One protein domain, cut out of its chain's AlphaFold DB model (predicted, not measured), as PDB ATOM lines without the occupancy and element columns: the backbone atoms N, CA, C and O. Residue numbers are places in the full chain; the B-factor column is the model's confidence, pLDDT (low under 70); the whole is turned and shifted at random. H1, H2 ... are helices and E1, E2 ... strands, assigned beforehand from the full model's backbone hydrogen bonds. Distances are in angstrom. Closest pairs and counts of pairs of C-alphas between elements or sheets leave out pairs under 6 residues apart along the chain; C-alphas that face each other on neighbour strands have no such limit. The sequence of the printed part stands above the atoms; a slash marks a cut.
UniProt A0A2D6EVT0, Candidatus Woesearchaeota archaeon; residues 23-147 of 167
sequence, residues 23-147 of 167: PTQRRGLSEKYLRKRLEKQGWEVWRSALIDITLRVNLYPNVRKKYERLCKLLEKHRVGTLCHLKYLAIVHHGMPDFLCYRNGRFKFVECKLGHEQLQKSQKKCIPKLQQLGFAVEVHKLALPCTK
ATOM      1  N   PRO A  23       0.521  14.423   5.278       72.75
ATOM      2  CA  PRO A  23       0.612  13.909   3.921       72.75
ATOM      3  C   PRO A  23      -0.676  13.197   3.503       72.75
ATOM      4  O   PRO A  23      -1.282  12.469   4.289       72.75
ATOM      5  N   THR A  24      -1.039  13.341   2.229       71.56
ATOM      6  CA  THR A  24      -2.184  12.652   1.607       71.56
ATOM      7  C   THR A  24      -1.920  11.163   1.365       71.56
ATOM      8  O   THR A  24      -2.840  10.354   1.431       71.56
ATOM      9  N   GLN A  25      -0.660  10.767   1.146       73.38
ATOM     10  CA  GLN A  25      -0.241   9.369   0.985       73.38
ATOM     11  C   GLN A  25       0.703   8.936   2.109       73.38
ATOM     12  O   GLN A  25       1.693   9.608   2.400       73.38
ATOM     13  N   ARG A  26       0.420   7.778   2.718       70.00
ATOM     14  CA  ARG A  26       1.204   7.236   3.845       70.00
ATOM     15  C   ARG A  26       2.229   6.171   3.444       70.00
ATOM     16  O   ARG A  26       3.245   6.025   4.119       70.00
ATOM     17  N   ARG A  27       2.000   5.430   2.353       77.81
ATOM     18  CA  ARG A  27       2.876   4.317   1.945       77.81
ATOM     19  C   ARG A  27       4.230   4.836   1.449       77.81
ATOM     20  O   ARG A  27       4.276   5.692   0.571       77.81
ATOM     21  N   GLY A  28       5.325   4.318   2.010       81.44
ATOM     22  CA  GLY A  28       6.695   4.717   1.644       81.44
ATOM     23  C   GLY A  28       7.038   6.177   1.969       81.44
ATOM     24  O   GLY A  28       8.030   6.715   1.474       81.44
ATOM     25  N   LEU A  29       6.210   6.844   2.778       87.00
ATOM     26  CA  LEU A  29       6.361   8.253   3.115       87.00
ATOM     27  C   LEU A  29       7.651   8.517   3.901       87.00
ATOM     28  O   LEU A  29       8.381   9.450   3.563       87.00
ATOM     29  N   SER A  30       7.920   7.705   4.932       88.19
ATOM     30  CA  SER A  30       9.130   7.787   5.762       88.19
ATOM     31  C   SER A  30      10.378   7.725   4.901       88.19
ATOM     32  O   SER A  30      11.156   8.676   4.891       88.19
ATOM     33  N   GLU A  31      10.509   6.679   4.093       93.00
ATOM     34  CA  GLU A  31      11.618   6.505   3.160       93.00
ATOM     35  C   GLU A  31      11.768   7.699   2.207       93.00
ATOM     36  O   GLU A  31      12.859   8.255   2.082       93.00
ATOM     37  N   LYS A  32      10.683   8.138   1.552       92.44
ATOM     38  CA  LYS A  32      10.727   9.241   0.576       92.44
ATOM     39  C   LYS A  32      11.167  10.555   1.221       92.44
ATOM     40  O   LYS A  32      12.000  11.265   0.654       92.44
ATOM     41  N   TYR A  33      10.604  10.896   2.377       92.06
ATOM     42  CA  TYR A  33      10.895  12.155   3.063       92.06
ATOM     43  C   TYR A  33      12.304  12.155   3.662       92.06
ATOM     44  O   TYR A  33      13.077  13.093   3.451       92.06
ATOM     45  N   LEU A  34      12.658  11.082   4.370       94.75
ATOM     46  CA  LEU A  34      13.951  10.954   5.036       94.75
ATOM     47  C   LEU A  34      15.091  10.863   4.023       94.75
ATOM     48  O   LEU A  34      16.114  11.516   4.223       94.75
ATOM     49  N   ARG A  35      14.888  10.179   2.889       96.81
ATOM     50  CA  ARG A  35      15.847  10.187   1.779       96.81
ATOM     51  C   ARG A  35      16.130  11.599   1.279       96.81
ATOM     52  O   ARG A  35      17.287  12.001   1.260       96.81
ATOM     53  N   LYS A  36      15.090  12.373   0.942       95.25
ATOM     54  CA  LYS A  36      15.261  13.762   0.478       95.25
ATOM     55  C   LYS A  36      15.992  14.620   1.507       95.25
ATOM     56  O   LYS A  36      16.817  15.453   1.145       95.25
ATOM     57  N   ARG A  37      15.695  14.437   2.795       94.62
ATOM     58  CA  ARG A  37      16.386  15.147   3.879       94.62
ATOM     59  C   ARG A  37      17.869  14.770   3.947       94.62
ATOM     60  O   ARG A  37      18.696  15.660   4.106       94.62
ATOM     61  N   LEU A  38      18.202  13.482   3.853       97.00
ATOM     62  CA  LEU A  38      19.588  13.003   3.837       97.00
ATOM     63  C   LEU A  38      20.351  13.571   2.633       97.00
ATOM     64  O   LEU A  38      21.433  14.125   2.813       97.00
ATOM     65  N   GLU A  39      19.746  13.532   1.444       97.31
ATOM     66  CA  GLU A  39      20.308  14.110   0.215       97.31
ATOM     67  C   GLU A  39      20.554  15.625   0.371       97.31
ATOM     68  O   GLU A  39      21.652  16.098   0.088       97.31
ATOM     69  N   LYS A  40      19.606  16.383   0.949       96.19
ATOM     70  CA  LYS A  40      19.793  17.814   1.283       96.19
ATOM     71  C   LYS A  40      20.922  18.079   2.287       96.19
ATOM     72  O   LYS A  40      21.459  19.177   2.321       96.19
ATOM     73  N   GLN A  41      21.276  17.097   3.112       95.19
ATOM     74  CA  GLN A  41      22.404  17.170   4.051       95.19
ATOM     75  C   GLN A  41      23.736  16.730   3.419       95.19
ATOM     76  O   GLN A  41      24.722  16.530   4.138       95.19
ATOM     77  N   GLY A  42      23.767  16.545   2.097       97.38
ATOM     78  CA  GLY A  42      24.949  16.131   1.347       97.38
ATOM     79  C   GLY A  42      25.271  14.643   1.478       97.38
ATOM     80  O   GLY A  42      26.407  14.252   1.229       97.38
ATOM     81  N   TRP A  43      24.320  13.812   1.919       98.19
ATOM     82  CA  TRP A  43      24.501  12.363   1.888       98.19
ATOM     83  C   TRP A  43      24.133  11.809   0.525       98.19
ATOM     84  O   TRP A  43      23.074  12.101  -0.027       98.19
ATOM     85  N   GLU A  44      24.963  10.906   0.040       97.75
ATOM     86  CA  GLU A  44      24.604  10.043  -1.068       97.75
ATOM     87  C   GLU A  44      23.856   8.824  -0.541       97.75
ATOM     88  O   GLU A  44      24.305   8.197   0.417       97.75
ATOM     89  N   VAL A  45      22.707   8.503  -1.143       97.81
ATOM     90  CA  VAL A  45      21.773   7.508  -0.602       97.81
ATOM     91  C   VAL A  45      21.505   6.383  -1.609       97.81
ATOM     92  O   VAL A  45      21.056   6.605  -2.747       97.81
ATOM     93  N   TRP A  46      21.723   5.145  -1.160       96.94
ATOM     94  CA  TRP A  46      21.381   3.910  -1.871       96.94
ATOM     95  C   TRP A  46      20.398   3.080  -1.053       96.94
ATOM     96  O   TRP A  46      20.434   3.100   0.175       96.94
ATOM     97  N   ARG A  47      19.549   2.301  -1.733       94.50
ATOM     98  CA  ARG A  47      18.794   1.234  -1.067       94.50
ATOM     99  C   ARG A  47      19.764   0.124  -0.690       94.50
ATOM    100  O   ARG A  47      20.417  -0.421  -1.582       94.50
ATOM    101  N   SER A  48      19.843  -0.200   0.592       93.75
ATOM    102  CA  SER A  48      20.800  -1.173   1.136       93.75
ATOM    103  C   SER A  48      20.543  -2.605   0.651       93.75
ATOM    104  O   SER A  48      21.478  -3.316   0.302       93.75
ATOM    105  N   ALA A  49      19.274  -3.009   0.546       89.69
ATOM    106  CA  ALA A  49      18.875  -4.348   0.119       89.69
ATOM    107  C   ALA A  49      19.273  -4.649  -1.338       89.69
ATOM    108  O   ALA A  49      19.187  -5.785  -1.787       89.69
ATOM    109  N   LEU A  50      19.705  -3.632  -2.091       90.56
ATOM    110  CA  LEU A  50      20.112  -3.752  -3.486       90.56
ATOM    111  C   LEU A  50      21.637  -3.736  -3.673       90.56
ATOM    112  O   LEU A  50      22.086  -3.622  -4.805       90.56
ATOM    113  N   ILE A  51      22.448  -3.837  -2.611       86.50
ATOM    114  CA  ILE A  51      23.923  -3.831  -2.728       86.50
ATOM    115  C   ILE A  51      24.439  -4.922  -3.691       86.50
ATOM    116  O   ILE A  51      25.442  -4.706  -4.363       86.50
ATOM    117  N   ASP A  52      23.730  -6.047  -3.835       79.44
ATOM    118  CA  ASP A  52      24.112  -7.137  -4.748       79.44
ATOM    119  C   ASP A  52      23.483  -7.058  -6.157       79.44
ATOM    120  O   ASP A  52      23.668  -7.929  -7.005       79.44
ATOM    121  N   ILE A  53      22.730  -5.998  -6.468       81.00
ATOM    122  CA  ILE A  53      21.940  -5.943  -7.709       81.00
ATOM    123  C   ILE A  53      22.794  -5.963  -8.991       81.00
ATOM    124  O   ILE A  53      22.280  -6.285 -10.062       81.00
ATOM    125  N   THR A  54      24.091  -5.650  -8.903       72.94
ATOM    126  CA  THR A  54      25.001  -5.570 -10.059       72.94
ATOM    127  C   THR A  54      25.185  -6.901 -10.788       72.94
ATOM    128  O   THR A  54      25.533  -6.883 -11.963       72.94
ATOM    129  N   LEU A  55      24.925  -8.037 -10.132       71.25
ATOM    130  CA  LEU A  55      25.033  -9.370 -10.741       71.25
ATOM    131  C   LEU A  55      23.796  -9.769 -11.567       71.25
ATOM    132  O   LEU A  55      23.787 -10.821 -12.201       71.25
ATOM    133  N   ARG A  56      22.733  -8.951 -11.582       77.88
ATOM    134  CA  ARG A  56      21.495  -9.281 -12.303       77.88
ATOM    135  C   ARG A  56      21.622  -9.012 -13.804       77.88
ATOM    136  O   ARG A  56      21.971  -7.904 -14.223       77.88
ATOM    137  N   VAL A  57      21.235 -10.010 -14.602       64.19
ATOM    138  CA  VAL A  57      21.428 -10.052 -16.064       64.19
ATOM    139  C   VAL A  57      20.703  -8.918 -16.817       64.19
ATOM    140  O   VAL A  57      21.188  -8.495 -17.854       64.19
ATOM    141  N   ASN A  58      19.655  -8.296 -16.260       79.81
ATOM    142  CA  ASN A  58      18.847  -7.269 -16.952       79.81
ATOM    143  C   ASN A  58      18.716  -5.936 -16.190       79.81
ATOM    144  O   ASN A  58      17.654  -5.314 -16.156       79.81
ATOM    145  N   LEU A  59      19.779  -5.491 -15.517       84.38
ATOM    146  CA  LEU A  59      19.745  -4.226 -14.780       84.38
ATOM    147  C   LEU A  59      19.930  -3.010 -15.698       84.38
ATOM    148  O   LEU A  59      20.910  -2.934 -16.438       84.38
ATOM    149  N   TYR A  60      19.048  -2.014 -15.570       89.06
ATOM    150  CA  TYR A  60      19.151  -0.754 -16.312       89.06
ATOM    151  C   TYR A  60      20.535  -0.087 -16.121       89.06
ATOM    152  O   TYR A  60      20.990   0.025 -14.972       89.06
ATOM    153  N   PRO A  61      21.194   0.417 -17.186       88.75
ATOM    154  CA  PRO A  61      22.595   0.850 -17.130       88.75
ATOM    155  C   PRO A  61      22.898   1.893 -16.050       88.75
ATOM    156  O   PRO A  61      23.909   1.798 -15.355       88.75
ATOM    157  N   ASN A  62      22.005   2.864 -15.843       91.00
ATOM    158  CA  ASN A  62      22.217   3.910 -14.837       91.00
ATOM    159  C   ASN A  62      22.101   3.377 -13.402       91.00
ATOM    160  O   ASN A  62      22.802   3.851 -12.508       91.00
ATOM    161  N   VAL A  63      21.255   2.367 -13.174       89.00
ATOM    162  CA  VAL A  63      21.169   1.701 -11.868       89.00
ATOM    163  C   VAL A  63      22.431   0.876 -11.636       89.00
ATOM    164  O   VAL A  63      23.016   0.967 -10.560       89.00
ATOM    165  N   ARG A  64      22.904   0.154 -12.661       90.12
ATOM    166  CA  ARG A  64      24.166  -0.591 -12.601       90.12
ATOM    167  C   ARG A  64      25.337   0.321 -12.231       90.12
ATOM    168  O   ARG A  64      25.944   0.111 -11.185       90.12
ATOM    169  N   LYS A  65      25.566   1.399 -12.993       91.62
ATOM    170  CA  LYS A  65      26.632   2.385 -12.722       91.62
ATOM    171  C   LYS A  65      26.544   2.965 -11.307       91.62
ATOM    172  O   LYS A  65      27.558   3.119 -10.625       91.62
ATOM    173  N   LYS A  66      25.327   3.263 -10.830       93.12
ATOM    174  CA  LYS A  66      25.100   3.783  -9.473       93.12
ATOM    175  C   LYS A  66      25.556   2.801  -8.385       93.12
ATOM    176  O   LYS A  66      26.123   3.247  -7.384       93.12
ATOM    177  N   TYR A  67      25.291   1.506  -8.545       94.12
ATOM    178  CA  TYR A  67      25.653   0.484  -7.555       94.12
ATOM    179  C   TYR A  67      27.097  -0.011  -7.705       94.12
ATOM    180  O   TYR A  67      27.747  -0.263  -6.697       94.12
ATOM    181  N   GLU A  68      27.664  -0.023  -8.911       93.06
ATOM    182  CA  GLU A  68      29.108  -0.228  -9.109       93.06
ATOM    183  C   GLU A  68      29.929   0.846  -8.392       93.06
ATOM    184  O   GLU A  68      30.923   0.544  -7.731       93.06
ATOM    185  N   ARG A  69      29.486   2.108  -8.457       94.62
ATOM    186  CA  ARG A  69      30.116   3.195  -7.704       94.62
ATOM    187  C   ARG A  69      30.044   2.962  -6.194       94.62
ATOM    188  O   ARG A  69      31.028   3.220  -5.510       94.62
ATOM    189  N   LEU A  70      28.922   2.454  -5.678       95.56
ATOM    190  CA  LEU A  70      28.809   2.081  -4.266       95.56
ATOM    191  C   LEU A  70      29.824   0.994  -3.889       95.56
ATOM    192  O   LEU A  70      30.520   1.153  -2.890       95.56
ATOM    193  N   CYS A  71      29.941  -0.066  -4.693       93.69
ATOM    194  CA  CYS A  71      30.915  -1.136  -4.466       93.69
ATOM    195  C   CYS A  71      32.347  -0.588  -4.420       93.69
ATOM    196  O   CYS A  71      33.051  -0.833  -3.445       93.69
ATOM    197  N   LYS A  72      32.731   0.256  -5.387       94.00
ATOM    198  CA  LYS A  72      34.052   0.911  -5.409       94.00
ATOM    199  C   LYS A  72      34.304   1.773  -4.168       94.00
ATOM    200  O   LYS A  72      35.403   1.767  -3.620       94.00
ATOM    201  N   LEU A  73      33.300   2.524  -3.705       95.62
ATOM    202  CA  LEU A  73      33.421   3.333  -2.487       95.62
ATOM    203  C   LEU A  73      33.579   2.459  -1.233       95.62
ATOM    204  O   LEU A  73      34.366   2.803  -0.350       95.62
ATOM    205  N   LEU A  74      32.846   1.344  -1.149       94.88
ATOM    206  CA  LEU A  74      32.961   0.384  -0.050       94.88
ATOM    207  C   LEU A  74      34.332  -0.294  -0.046       94.88
ATOM    208  O   LEU A  74      34.961  -0.351   1.002       94.88
ATOM    209  N   GLU A  75      34.836  -0.730  -1.198       92.94
ATOM    210  CA  GLU A  75      36.177  -1.315  -1.311       92.94
ATOM    211  C   GLU A  75      37.268  -0.314  -0.930       92.94
ATOM    212  O   GLU A  75      38.198  -0.672  -0.219       92.94
ATOM    213  N   LYS A  76      37.122   0.958  -1.318       95.12
ATOM    214  CA  LYS A  76      38.096   2.007  -0.993       95.12
ATOM    215  C   LYS A  76      38.154   2.353   0.497       95.12
ATOM    216  O   LYS A  76      39.231   2.617   1.019       95.12
ATOM    217  N   HIS A  77      37.008   2.437   1.171       95.19
ATOM    218  CA  HIS A  77      36.925   2.992   2.532       95.19
ATOM    219  C   HIS A  77      36.594   1.962   3.620       95.19
ATOM    220  O   HIS A  77      36.738   2.259   4.804       95.19
ATOM    221  N   ARG A  78      36.099   0.780   3.247       92.56
ATOM    222  CA  ARG A  78      35.643  -0.302   4.136       92.56
ATOM    223  C   ARG A  78      36.049  -1.662   3.551       92.56
ATOM    224  O   ARG A  78      35.204  -2.522   3.286       92.56
ATOM    225  N   VAL A  79      37.353  -1.831   3.331       91.62
ATOM    226  CA  VAL A  79      37.961  -3.035   2.739       91.62
ATOM    227  C   VAL A  79      37.436  -4.306   3.424       91.62
ATOM    228  O   VAL A  79      37.301  -4.352   4.644       91.62
ATOM    229  N   GLY A  80      37.087  -5.329   2.639       90.75
ATOM    230  CA  GLY A  80      36.624  -6.630   3.148       90.75
ATOM    231  C   GLY A  80      35.153  -6.694   3.590       90.75
ATOM    232  O   GLY A  80      34.623  -7.781   3.828       90.75
ATOM    233  N   THR A  81      34.438  -5.564   3.645       93.81
ATOM    234  CA  THR A  81      33.031  -5.559   4.096       93.81
ATOM    235  C   THR A  81      32.024  -5.902   2.997       93.81
ATOM    236  O   THR A  81      30.934  -6.382   3.304       93.81
ATOM    237  N   LEU A  82      32.362  -5.705   1.716       92.62
ATOM    238  CA  LEU A  82      31.404  -5.825   0.610       92.62
ATOM    239  C   LEU A  82      30.770  -7.222   0.508       92.62
ATOM    240  O   LEU A  82      29.554  -7.326   0.367       92.62
ATOM    241  N   CYS A  83      31.569  -8.289   0.621       91.44
ATOM    242  CA  CYS A  83      31.067  -9.667   0.573       91.44
ATOM    243  C   CYS A  83      30.073  -9.942   1.716       91.44
ATOM    244  O   CYS A  83      28.967 -10.431   1.488       91.44
ATOM    245  N   HIS A  84      30.417  -9.508   2.932       92.81
ATOM    246  CA  HIS A  84      29.545  -9.609   4.099       92.81
ATOM    247  C   HIS A  84      28.234  -8.839   3.902       92.81
ATOM    248  O   HIS A  84      27.163  -9.362   4.197       92.81
ATOM    249  N   LEU A  85      28.291  -7.620   3.361       93.44
ATOM    250  CA  LEU A  85      27.096  -6.816   3.093       93.44
ATOM    251  C   LEU A  85      26.183  -7.455   2.044       93.44
ATOM    252  O   LEU A  85      24.964  -7.438   2.220       93.44
ATOM    253  N   LYS A  86      26.747  -8.041   0.983       91.31
ATOM    254  CA  LYS A  86      25.979  -8.791  -0.021       91.31
ATOM    255  C   LYS A  86      25.282  -9.995   0.604       91.31
ATOM    256  O   LYS A  86      24.077 -10.152   0.437       91.31
ATOM    257  N   TYR A  87      26.011 -10.780   1.397       90.38
ATOM    258  CA  TYR A  87      25.439 -11.905   2.137       90.38
ATOM    259  C   TYR A  87      24.299 -11.457   3.064       90.38
ATOM    260  O   TYR A  87      23.211 -12.031   3.027       90.38
ATOM    261  N   LEU A  88      24.507 -10.395   3.853       90.81
ATOM    262  CA  LEU A  88      23.470  -9.849   4.730       90.81
ATOM    263  C   LEU A  88      22.238  -9.391   3.937       90.81
ATOM    264  O   LEU A  88      21.121  -9.683   4.354       90.81
ATOM    265  N   ALA A  89      22.418  -8.729   2.793       89.31
ATOM    266  CA  ALA A  89      21.307  -8.274   1.957       89.31
ATOM    267  C   ALA A  89      20.485  -9.430   1.353       89.31
ATOM    268  O   ALA A  89      19.281  -9.271   1.157       89.31
ATOM    269  N   ILE A  90      21.113 -10.579   1.078       86.12
ATOM    270  CA  ILE A  90      20.452 -11.771   0.521       86.12
ATOM    271  C   ILE A  90      19.755 -12.584   1.617       86.12
ATOM    272  O   ILE A  90      18.596 -12.966   1.466       86.12
ATOM    273  N   VAL A  91      20.459 -12.861   2.717       82.06
ATOM    274  CA  VAL A  91      20.042 -13.856   3.720       82.06
ATOM    275  C   VAL A  91      19.246 -13.239   4.869       82.06
ATOM    276  O   VAL A  91      18.381 -13.890   5.454       82.06
ATOM    277  N   HIS A  92      19.509 -11.980   5.228       75.56
ATOM    278  CA  HIS A  92      18.847 -11.340   6.362       75.56
ATOM    279  C   HIS A  92      17.696 -10.429   5.924       75.56
ATOM    280  O   HIS A  92      17.898  -9.312   5.454       75.56
ATOM    281  N   HIS A  93      16.462 -10.850   6.219       77.19
ATOM    282  CA  HIS A  93      15.235 -10.060   6.023       77.19
ATOM    283  C   HIS A  93      15.076  -8.912   7.042       77.19
ATOM    284  O   HIS A  93      14.086  -8.839   7.769       77.19
ATOM    285  N   GLY A  94      16.075  -8.039   7.159       90.12
ATOM    286  CA  GLY A  94      16.087  -6.931   8.121       90.12
ATOM    287  C   GLY A  94      17.127  -5.854   7.830       90.12
ATOM    288  O   GLY A  94      17.485  -5.117   8.747       90.12
ATOM    289  N   MET A  95      17.634  -5.795   6.595       94.50
ATOM    290  CA  MET A  95      18.594  -4.782   6.166       94.50
ATOM    291  C   MET A  95      17.991  -3.373   6.330       94.50
ATOM    292  O   MET A  95      16.875  -3.164   5.854       94.50
ATOM    293  N   PRO A  96      18.689  -2.409   6.965       96.25
ATOM    294  CA  PRO A  96      18.175  -1.051   7.148       96.25
ATOM    295  C   PRO A  96      17.915  -0.356   5.820       96.25
ATOM    296  O   PRO A  96      18.798  -0.420   4.980       96.25
ATOM    297  N   ASP A  97      16.801   0.346   5.618       95.94
ATOM    298  CA  ASP A  97      16.364   0.847   4.295       95.94
ATOM    299  C   ASP A  97      17.453   1.482   3.407       95.94
ATOM    300  O   ASP A  97      17.518   1.222   2.196       95.94
ATOM    301  N   PHE A  98      18.329   2.301   3.998       97.88
ATOM    302  CA  PHE A  98      19.359   3.037   3.274       97.88
ATOM    303  C   PHE A  98      20.781   2.763   3.756       97.88
ATOM    304  O   PHE A  98      21.054   2.663   4.950       97.88
ATOM    305  N   LEU A  99      21.709   2.767   2.798       97.88
ATOM    306  CA  LEU A  99      23.135   2.979   3.025       97.88
ATOM    307  C   LEU A  99      23.481   4.392   2.559       97.88
ATOM    308  O   LEU A  99      23.169   4.767   1.427       97.88
ATOM    309  N   CYS A 100      24.092   5.173   3.443       98.25
ATOM    310  CA  CYS A 100      24.449   6.563   3.203       98.25
ATOM    311  C   CYS A 100      25.968   6.741   3.208       98.25
ATOM    312  O   CYS A 100      26.644   6.180   4.072       98.25
ATOM    313  N   TYR A 101      26.486   7.572   2.303       98.19
ATOM    314  CA  TYR A 101      27.899   7.957   2.237       98.19
ATOM    315  C   TYR A 101      28.064   9.479   2.246       98.19
ATOM    316  O   TYR A 101      27.301  10.184   1.584       98.19
ATOM    317  N   ARG A 102      29.056   9.980   2.988       97.31
ATOM    318  CA  ARG A 102      29.497  11.383   2.946       97.31
ATOM    319  C   ARG A 102      30.927  11.493   3.468       97.31
ATOM    320  O   ARG A 102      31.193  11.062   4.589       97.31
ATOM    321  N   ASN A 103      31.828  12.097   2.694       95.25
ATOM    322  CA  ASN A 103      33.217  12.389   3.086       95.25
ATOM    323  C   ASN A 103      33.950  11.179   3.706       95.25
ATOM    324  O   ASN A 103      34.448  11.253   4.827       95.25
ATOM    325  N   GLY A 104      33.946  10.030   3.022       94.19
ATOM    326  CA  GLY A 104      34.600   8.804   3.506       94.19
ATOM    327  C   GLY A 104      33.842   8.044   4.602       94.19
ATOM    328  O   GLY A 104      34.246   6.942   4.966       94.19
ATOM    329  N   ARG A 105      32.737   8.588   5.125       96.25
ATOM    330  CA  ARG A 105      31.956   7.968   6.202       96.25
ATOM    331  C   ARG A 105      30.718   7.280   5.653       96.25
ATOM    332  O   ARG A 105      29.976   7.860   4.864       96.25
ATOM    333  N   PHE A 106      30.476   6.071   6.148       97.62
ATOM    334  CA  PHE A 106      29.279   5.291   5.860       97.62
ATOM    335  C   PHE A 106      28.390   5.174   7.091       97.62
ATOM    336  O   PHE A 106      28.893   5.008   8.204       97.62
ATOM    337  N   LYS A 107      27.077   5.195   6.870       97.44
ATOM    338  CA  LYS A 107      26.091   4.809   7.880       97.44
ATOM    339  C   LYS A 107      24.882   4.137   7.252       97.44
ATOM    340  O   LYS A 107      24.474   4.493   6.145       97.44
ATOM    341  N   PHE A 108      24.285   3.211   7.984       97.94
ATOM    342  CA  PHE A 108      22.980   2.664   7.659       97.94
ATOM    343  C   PHE A 108      21.880   3.482   8.321       97.94
ATOM    344  O   PHE A 108      22.036   3.955   9.448       97.94
ATOM    345  N   VAL A 109      20.768   3.655   7.611       98.06
ATOM    346  CA  VAL A 109      19.594   4.367   8.109       98.06
ATOM    347  C   VAL A 109      18.357   3.508   7.904       98.06
ATOM    348  O   VAL A 109      17.988   3.202   6.773       98.06
ATOM    349  N   GLU A 110      17.712   3.162   9.011       97.56
ATOM    350  CA  GLU A 110      16.383   2.556   9.038       97.56
ATOM    351  C   GLU A 110      15.327   3.661   9.168       97.56
ATOM    352  O   GLU A 110      15.389   4.485  10.085       97.56
ATOM    353  N   CYS A 111      14.355   3.688   8.264       96.00
ATOM    354  CA  CYS A 111      13.308   4.697   8.187       96.00
ATOM    355  C   CYS A 111      12.012   4.171   8.796       96.00
ATOM    356  O   CYS A 111      11.396   3.230   8.310       96.00
ATOM    357  N   LYS A 112      11.530   4.849   9.831       93.12
ATOM    358  CA  LYS A 112      10.282   4.509  10.518       93.12
ATOM    359  C   LYS A 112       9.370   5.721  10.619       93.12
ATOM    360  O   LYS A 112       9.823   6.865  10.586       93.12
ATOM    361  N   LEU A 113       8.077   5.498  10.791       89.38
ATOM    362  CA  LEU A 113       7.180   6.499  11.359       89.38
ATOM    363  C   LEU A 113       7.439   6.625  12.869       89.38
ATOM    364  O   LEU A 113       7.966   5.718  13.515       89.38
ATOM    365  N   GLY A 114       7.058   7.758  13.463       84.88
ATOM    366  CA  GLY A 114       7.345   8.082  14.867       84.88
ATOM    367  C   GLY A 114       6.919   7.009  15.876       84.88
ATOM    368  O   GLY A 114       7.624   6.776  16.861       84.88
ATOM    369  N   HIS A 115       5.795   6.340  15.612       82.31
ATOM    370  CA  HIS A 115       5.219   5.293  16.458       82.31
ATOM    371  C   HIS A 115       5.749   3.887  16.142       82.31
ATOM    372  O   HIS A 115       5.592   2.980  16.957       82.31
ATOM    373  N   GLU A 116       6.387   3.687  14.989       87.19
ATOM    374  CA  GLU A 116       6.848   2.367  14.579       87.19
ATOM    375  C   GLU A 116       8.070   1.928  15.392       87.19
ATOM    376  O   GLU A 116       8.960   2.717  15.748       87.19
ATOM    377  N   GLN A 117       8.113   0.632  15.686       90.00
ATOM    378  CA  GLN A 117       9.234  -0.023  16.343       90.00
ATOM    379  C   GLN A 117      10.082  -0.791  15.326       90.00
ATOM    380  O   GLN A 117       9.622  -1.141  14.240       90.00
ATOM    381  N   LEU A 118      11.328  -1.082  15.702       92.56
ATOM    382  CA  LEU A 118      12.174  -1.993  14.938       92.56
ATOM    383  C   LEU A 118      11.591  -3.408  14.958       92.56
ATOM    384  O   LEU A 118      11.261  -3.939  16.026       92.56
ATOM    385  N   GLN A 119      11.535  -4.032  13.788       92.94
ATOM    386  CA  GLN A 119      11.130  -5.425  13.647       92.94
ATOM    387  C   GLN A 119      12.182  -6.366  14.255       92.94
ATOM    388  O   GLN A 119      13.359  -6.018  14.387       92.94
ATOM    389  N   LYS A 120      11.777  -7.593  14.613       92.50
ATOM    390  CA  LYS A 120      12.686  -8.596  15.203       92.50
ATOM    391  C   LYS A 120      13.886  -8.894  14.298       92.50
ATOM    392  O   LYS A 120      14.996  -9.040  14.793       92.50
ATOM    393  N   SER A 121      13.678  -8.965  12.987       93.19
ATOM    394  CA  SER A 121      14.745  -9.201  12.011       93.19
ATOM    395  C   SER A 121      15.725  -8.029  11.911       93.19
ATOM    396  O   SER A 121      16.933  -8.250  11.868       93.19
ATOM    397  N   GLN A 122      15.232  -6.791  11.975       93.75
ATOM    398  CA  GLN A 122      16.059  -5.580  12.000       93.75
ATOM    399  C   GLN A 122      16.933  -5.547  13.253       93.75
ATOM    400  O   GLN A 122      18.144  -5.373  13.159       93.75
ATOM    401  N   LYS A 123      16.355  -5.852  14.422       92.06
ATOM    402  CA  LYS A 123      17.105  -5.987  15.684       92.06
ATOM    403  C   LYS A 123      18.204  -7.057  15.627       92.06
ATOM    404  O   LYS A 123      19.170  -6.945  16.365       92.06
ATOM    405  N   LYS A 124      18.075  -8.072  14.762       91.81
ATOM    406  CA  LYS A 124      19.121  -9.086  14.516       91.81
ATOM    407  C   LYS A 124      20.166  -8.641  13.486       91.81
ATOM    408  O   LYS A 124      21.303  -9.091  13.557       91.81
ATOM    409  N   CYS A 125      19.788  -7.812  12.514       93.88
ATOM    410  CA  CYS A 125      20.684  -7.343  11.455       93.88
ATOM    411  C   CYS A 125      21.598  -6.206  11.934       93.88
ATOM    412  O   CYS A 125      22.793  -6.223  11.651       93.88
ATOM    413  N   ILE A 126      21.058  -5.259  12.710       94.00
ATOM    414  CA  ILE A 126      21.786  -4.070  13.182       94.00
ATOM    415  C   ILE A 126      23.094  -4.422  13.918       94.00
ATOM    416  O   ILE A 126      24.128  -3.884  13.524       94.00
ATOM    417  N   PRO A 127      23.113  -5.366  14.884       93.12
ATOM    418  CA  PRO A 127      24.346  -5.749  15.574       93.12
ATOM    419  C   PRO A 127      25.432  -6.268  14.624       93.12
ATOM    420  O   PRO A 127      26.607  -5.959  14.792       93.12
ATOM    421  N   LYS A 128      25.046  -6.998  13.567       93.69
ATOM    422  CA  LYS A 128      25.988  -7.510  12.559       93.69
ATOM    423  C   LYS A 128      26.603  -6.385  11.730       93.69
ATOM    424  O   LYS A 128      27.777  -6.436  11.394       93.69
ATOM    425  N   LEU A 129      25.824  -5.351  11.411       94.81
ATOM    426  CA  LEU A 129      26.337  -4.171  10.709       94.81
ATOM    427  C   LEU A 129      27.287  -3.357  11.596       94.81
ATOM    428  O   LEU A 129      28.309  -2.877  11.109       94.81
ATOM    429  N   GLN A 130      26.987  -3.253  12.891       94.38
ATOM    430  CA  GLN A 130      27.869  -2.604  13.864       94.38
ATOM    431  C   GLN A 130      29.182  -3.376  14.049       94.38
ATOM    432  O   GLN A 130      30.239  -2.756  14.065       94.38
ATOM    433  N   GLN A 131      29.146  -4.715  14.075       92.81
ATOM    434  CA  GLN A 131      30.354  -5.561  14.078       92.81
ATOM    435  C   GLN A 131      31.240  -5.335  12.847       92.81
ATOM    436  O   GLN A 131      32.460  -5.392  12.942       92.81
ATOM    437  N   LEU A 132      30.638  -5.024  11.695       92.94
ATOM    438  CA  LEU A 132      31.361  -4.636  10.479       92.94
ATOM    439  C   LEU A 132      31.871  -3.177  10.514       92.94
ATOM    440  O   LEU A 132      32.376  -2.672   9.509       92.94
ATOM    441  N   GLY A 133      31.726  -2.476  11.642       93.31
ATOM    442  CA  GLY A 133      32.203  -1.107  11.845       93.31
ATOM    443  C   GLY A 133      31.316  -0.024  11.225       93.31
ATOM    444  O   GLY A 133      31.781   1.105  11.017       93.31
ATOM    445  N   PHE A 134      30.060  -0.338  10.890       95.50
ATOM    446  CA  PHE A 134      29.110   0.652  10.385       95.50
ATOM    447  C   PHE A 134      28.287   1.276  11.507       95.50
ATOM    448  O   PHE A 134      27.678   0.583  12.319       95.50
ATOM    449  N   ALA A 135      28.167   2.603  11.468       95.25
ATOM    450  CA  ALA A 135      27.164   3.302  12.254       95.25
ATOM    451  C   ALA A 135      25.763   2.958  11.732       95.25
ATOM    452  O   ALA A 135      25.537   2.923  10.515       95.25
ATOM    453  N   VAL A 136      24.813   2.753  12.643       96.44
ATOM    454  CA  VAL A 136      23.412   2.497  12.300       96.44
ATOM    455  C   VAL A 136      22.515   3.474  13.048       96.44
ATOM    456  O   VAL A 136      22.578   3.590  14.269       96.44
ATOM    457  N   GLU A 137      21.671   4.181  12.304       96.62
ATOM    458  CA  GLU A 137      20.715   5.145  12.843       96.62
ATOM    459  C   GLU A 137      19.282   4.733  12.485       96.62
ATOM    460  O   GLU A 137      19.015   4.211  11.402       96.62
ATOM    461  N   VAL A 138      18.332   5.027  13.371       96.00
ATOM    462  CA  VAL A 138      16.897   4.865  13.105       96.00
ATOM    463  C   VAL A 138      16.271   6.241  13.002       96.00
ATOM    464  O   VAL A 138      16.120   6.950  14.000       96.00
ATOM    465  N   HIS A 139      15.896   6.625  11.790       95.44
ATOM    466  CA  HIS A 139      15.270   7.908  11.510       95.44
ATOM    467  C   HIS A 139      13.757   7.744  11.569       95.44
ATOM    468  O   HIS A 139      13.156   7.004  10.794       95.44
ATOM    469  N   LYS A 140      13.140   8.439  12.518       92.44
ATOM    470  CA  LYS A 140      11.713   8.387  12.799       92.44
ATOM    471  C   LYS A 140      11.034   9.659  12.322       92.44
ATOM    472  O   LYS A 140      11.265  10.733  12.868       92.44
ATOM    473  N   LEU A 141      10.159   9.531  11.335       88.75
ATOM    474  CA  LEU A 141       9.329  10.627  10.860       88.75
ATOM    475  C   LEU A 141       8.190  10.882  11.854       88.75
ATOM    476  O   LEU A 141       7.243  10.098  11.950       88.75
ATOM    477  N   ALA A 142       8.292  11.967  12.617       83.88
ATOM    478  CA  ALA A 142       7.260  12.408  13.541       83.88
ATOM    479  C   ALA A 142       6.208  13.216  12.774       83.88
ATOM    480  O   ALA A 142       6.495  14.283  12.233       83.88
ATOM    481  N   LEU A 143       4.982  12.693  12.714       72.88
ATOM    482  CA  LEU A 143       3.843  13.416  12.148       72.88
ATOM    483  C   LEU A 143       3.468  14.601  13.055       72.88
ATOM    484  O   LEU A 143       3.722  14.505  14.257       72.88
ATOM    485  N   PRO A 144       2.801  15.655  12.544       64.69
ATOM    486  CA  PRO A 144       2.423  16.830  13.340       64.69
ATOM    487  C   PRO A 144       1.611  16.510  14.609       64.69
ATOM    488  O   PRO A 144       1.711  17.204  15.612       64.69
ATOM    489  N   CYS A 145       0.837  15.421  14.606       61.81
ATOM    490  CA  CYS A 145       0.100  14.953  15.784       61.81
ATOM    491  C   CYS A 145       0.999  14.359  16.892       61.81
ATOM    492  O   CYS A 145       0.548  14.136  18.015       61.81
ATOM    493  N   THR A 146       2.277  14.109  16.600       59.88
ATOM    494  CA  THR A 146       3.263  13.508  17.505       59.88
ATOM    495  C   THR A 146       4.093  14.620  18.158       59.88
ATOM    496  O   THR A 146       5.021  15.139  17.554       59.88
ATOM    497  N   LYS A 147       3.807  14.964  19.422       56.38
ATOM    498  CA  LYS A 147       4.397  16.115  20.157       56.38
ATOM    499  C   LYS A 147       5.916  16.040  20.466       56.38
ATOM    500  O   LYS A 147       6.420  16.839  21.257       56.38
TER     501      LYS A 147
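AT A GLANCE: This is residues 23 to 147 of the 167 residues of a protein of Candidatus Woesearchaeota archaeon (UniProt A0A2D6EVT0). A strongly twisted sheet of four strands makes the core of three layers, helices on both of its faces: H1 packs on one face, H2 and H4 on the other. H2 crosses E1, E2 and E3, H3 runs beside H4 off the sheet, and residues 57 to 62 stick out. The printed part has 125 residues, with four named helices and four named strands in the order H1 E1 H2 H3 E2 E3 H4 E4, class mixed. The mixed sheet runs E1 E2 E3 E4; the whole is compact, radius of gyration of the C-alphas 14.9 A, spans 43 by 31 by 29 A.

HOW THE PARTS SIT: E2, residues 98 to 102, and E3, residues 105 to 113, form an antiparallel hairpin, with N 100 and O 107 2.8 A apart. E1, residues 44 to 47, is antiparallel to E2, with N 46 and O 99 3.0 A apart. E4, residues 135 to 142, is parallel to E3, with N 110 and O 137 2.9 A apart. H1, residues 29 to 40, is on the sheet, its closest C-alphas to E3 those of Glu 31 and Cys 111, 5.6 A. H4, residues 120 to 131, is on the sheet along E4, closest C-alphas Ile 126 and Val 136, 6.8 A; E3, H4 and E4 form a strand-helix-strand unit, parallel neighbour strands joined through a helix, its crossover right-handed. H2, residues 61 to 77, is on the sheet at a height of 10.6 A and touches H3, residues 81 to 91, with residues 71 to 75 alone, closest C-alphas Leu 74 and Leu 82, 6.4 A, at a steep tilt of 52 degrees, opposite ways. H3 and H4 are close but not clearly touching, C-alphas of Leu 88 and Cys 125 7.7 A apart. Every O i to N i+4 pair is within hydrogen-bond range in H1, H2 and H3, and 6 of 8 in H4.

IN THESE COORDINATES: H1 begins at C-alpha 29 (6.361, 8.253, 3.115) and E4 ends at C-alpha 142 (7.260, 12.408, 13.541). E3 is 25.3 A long, H2 24.4 A, E4 21.9 A and H4 18.0 A.

THE WHOLE: The C-alphas farthest apart, those of Val 57 and Lys 147, are 47.8 A apart. The printed part has no cut; the link from E1 to H2 is long. Residue 57 and residues 144 to 147 are under pLDDT 70.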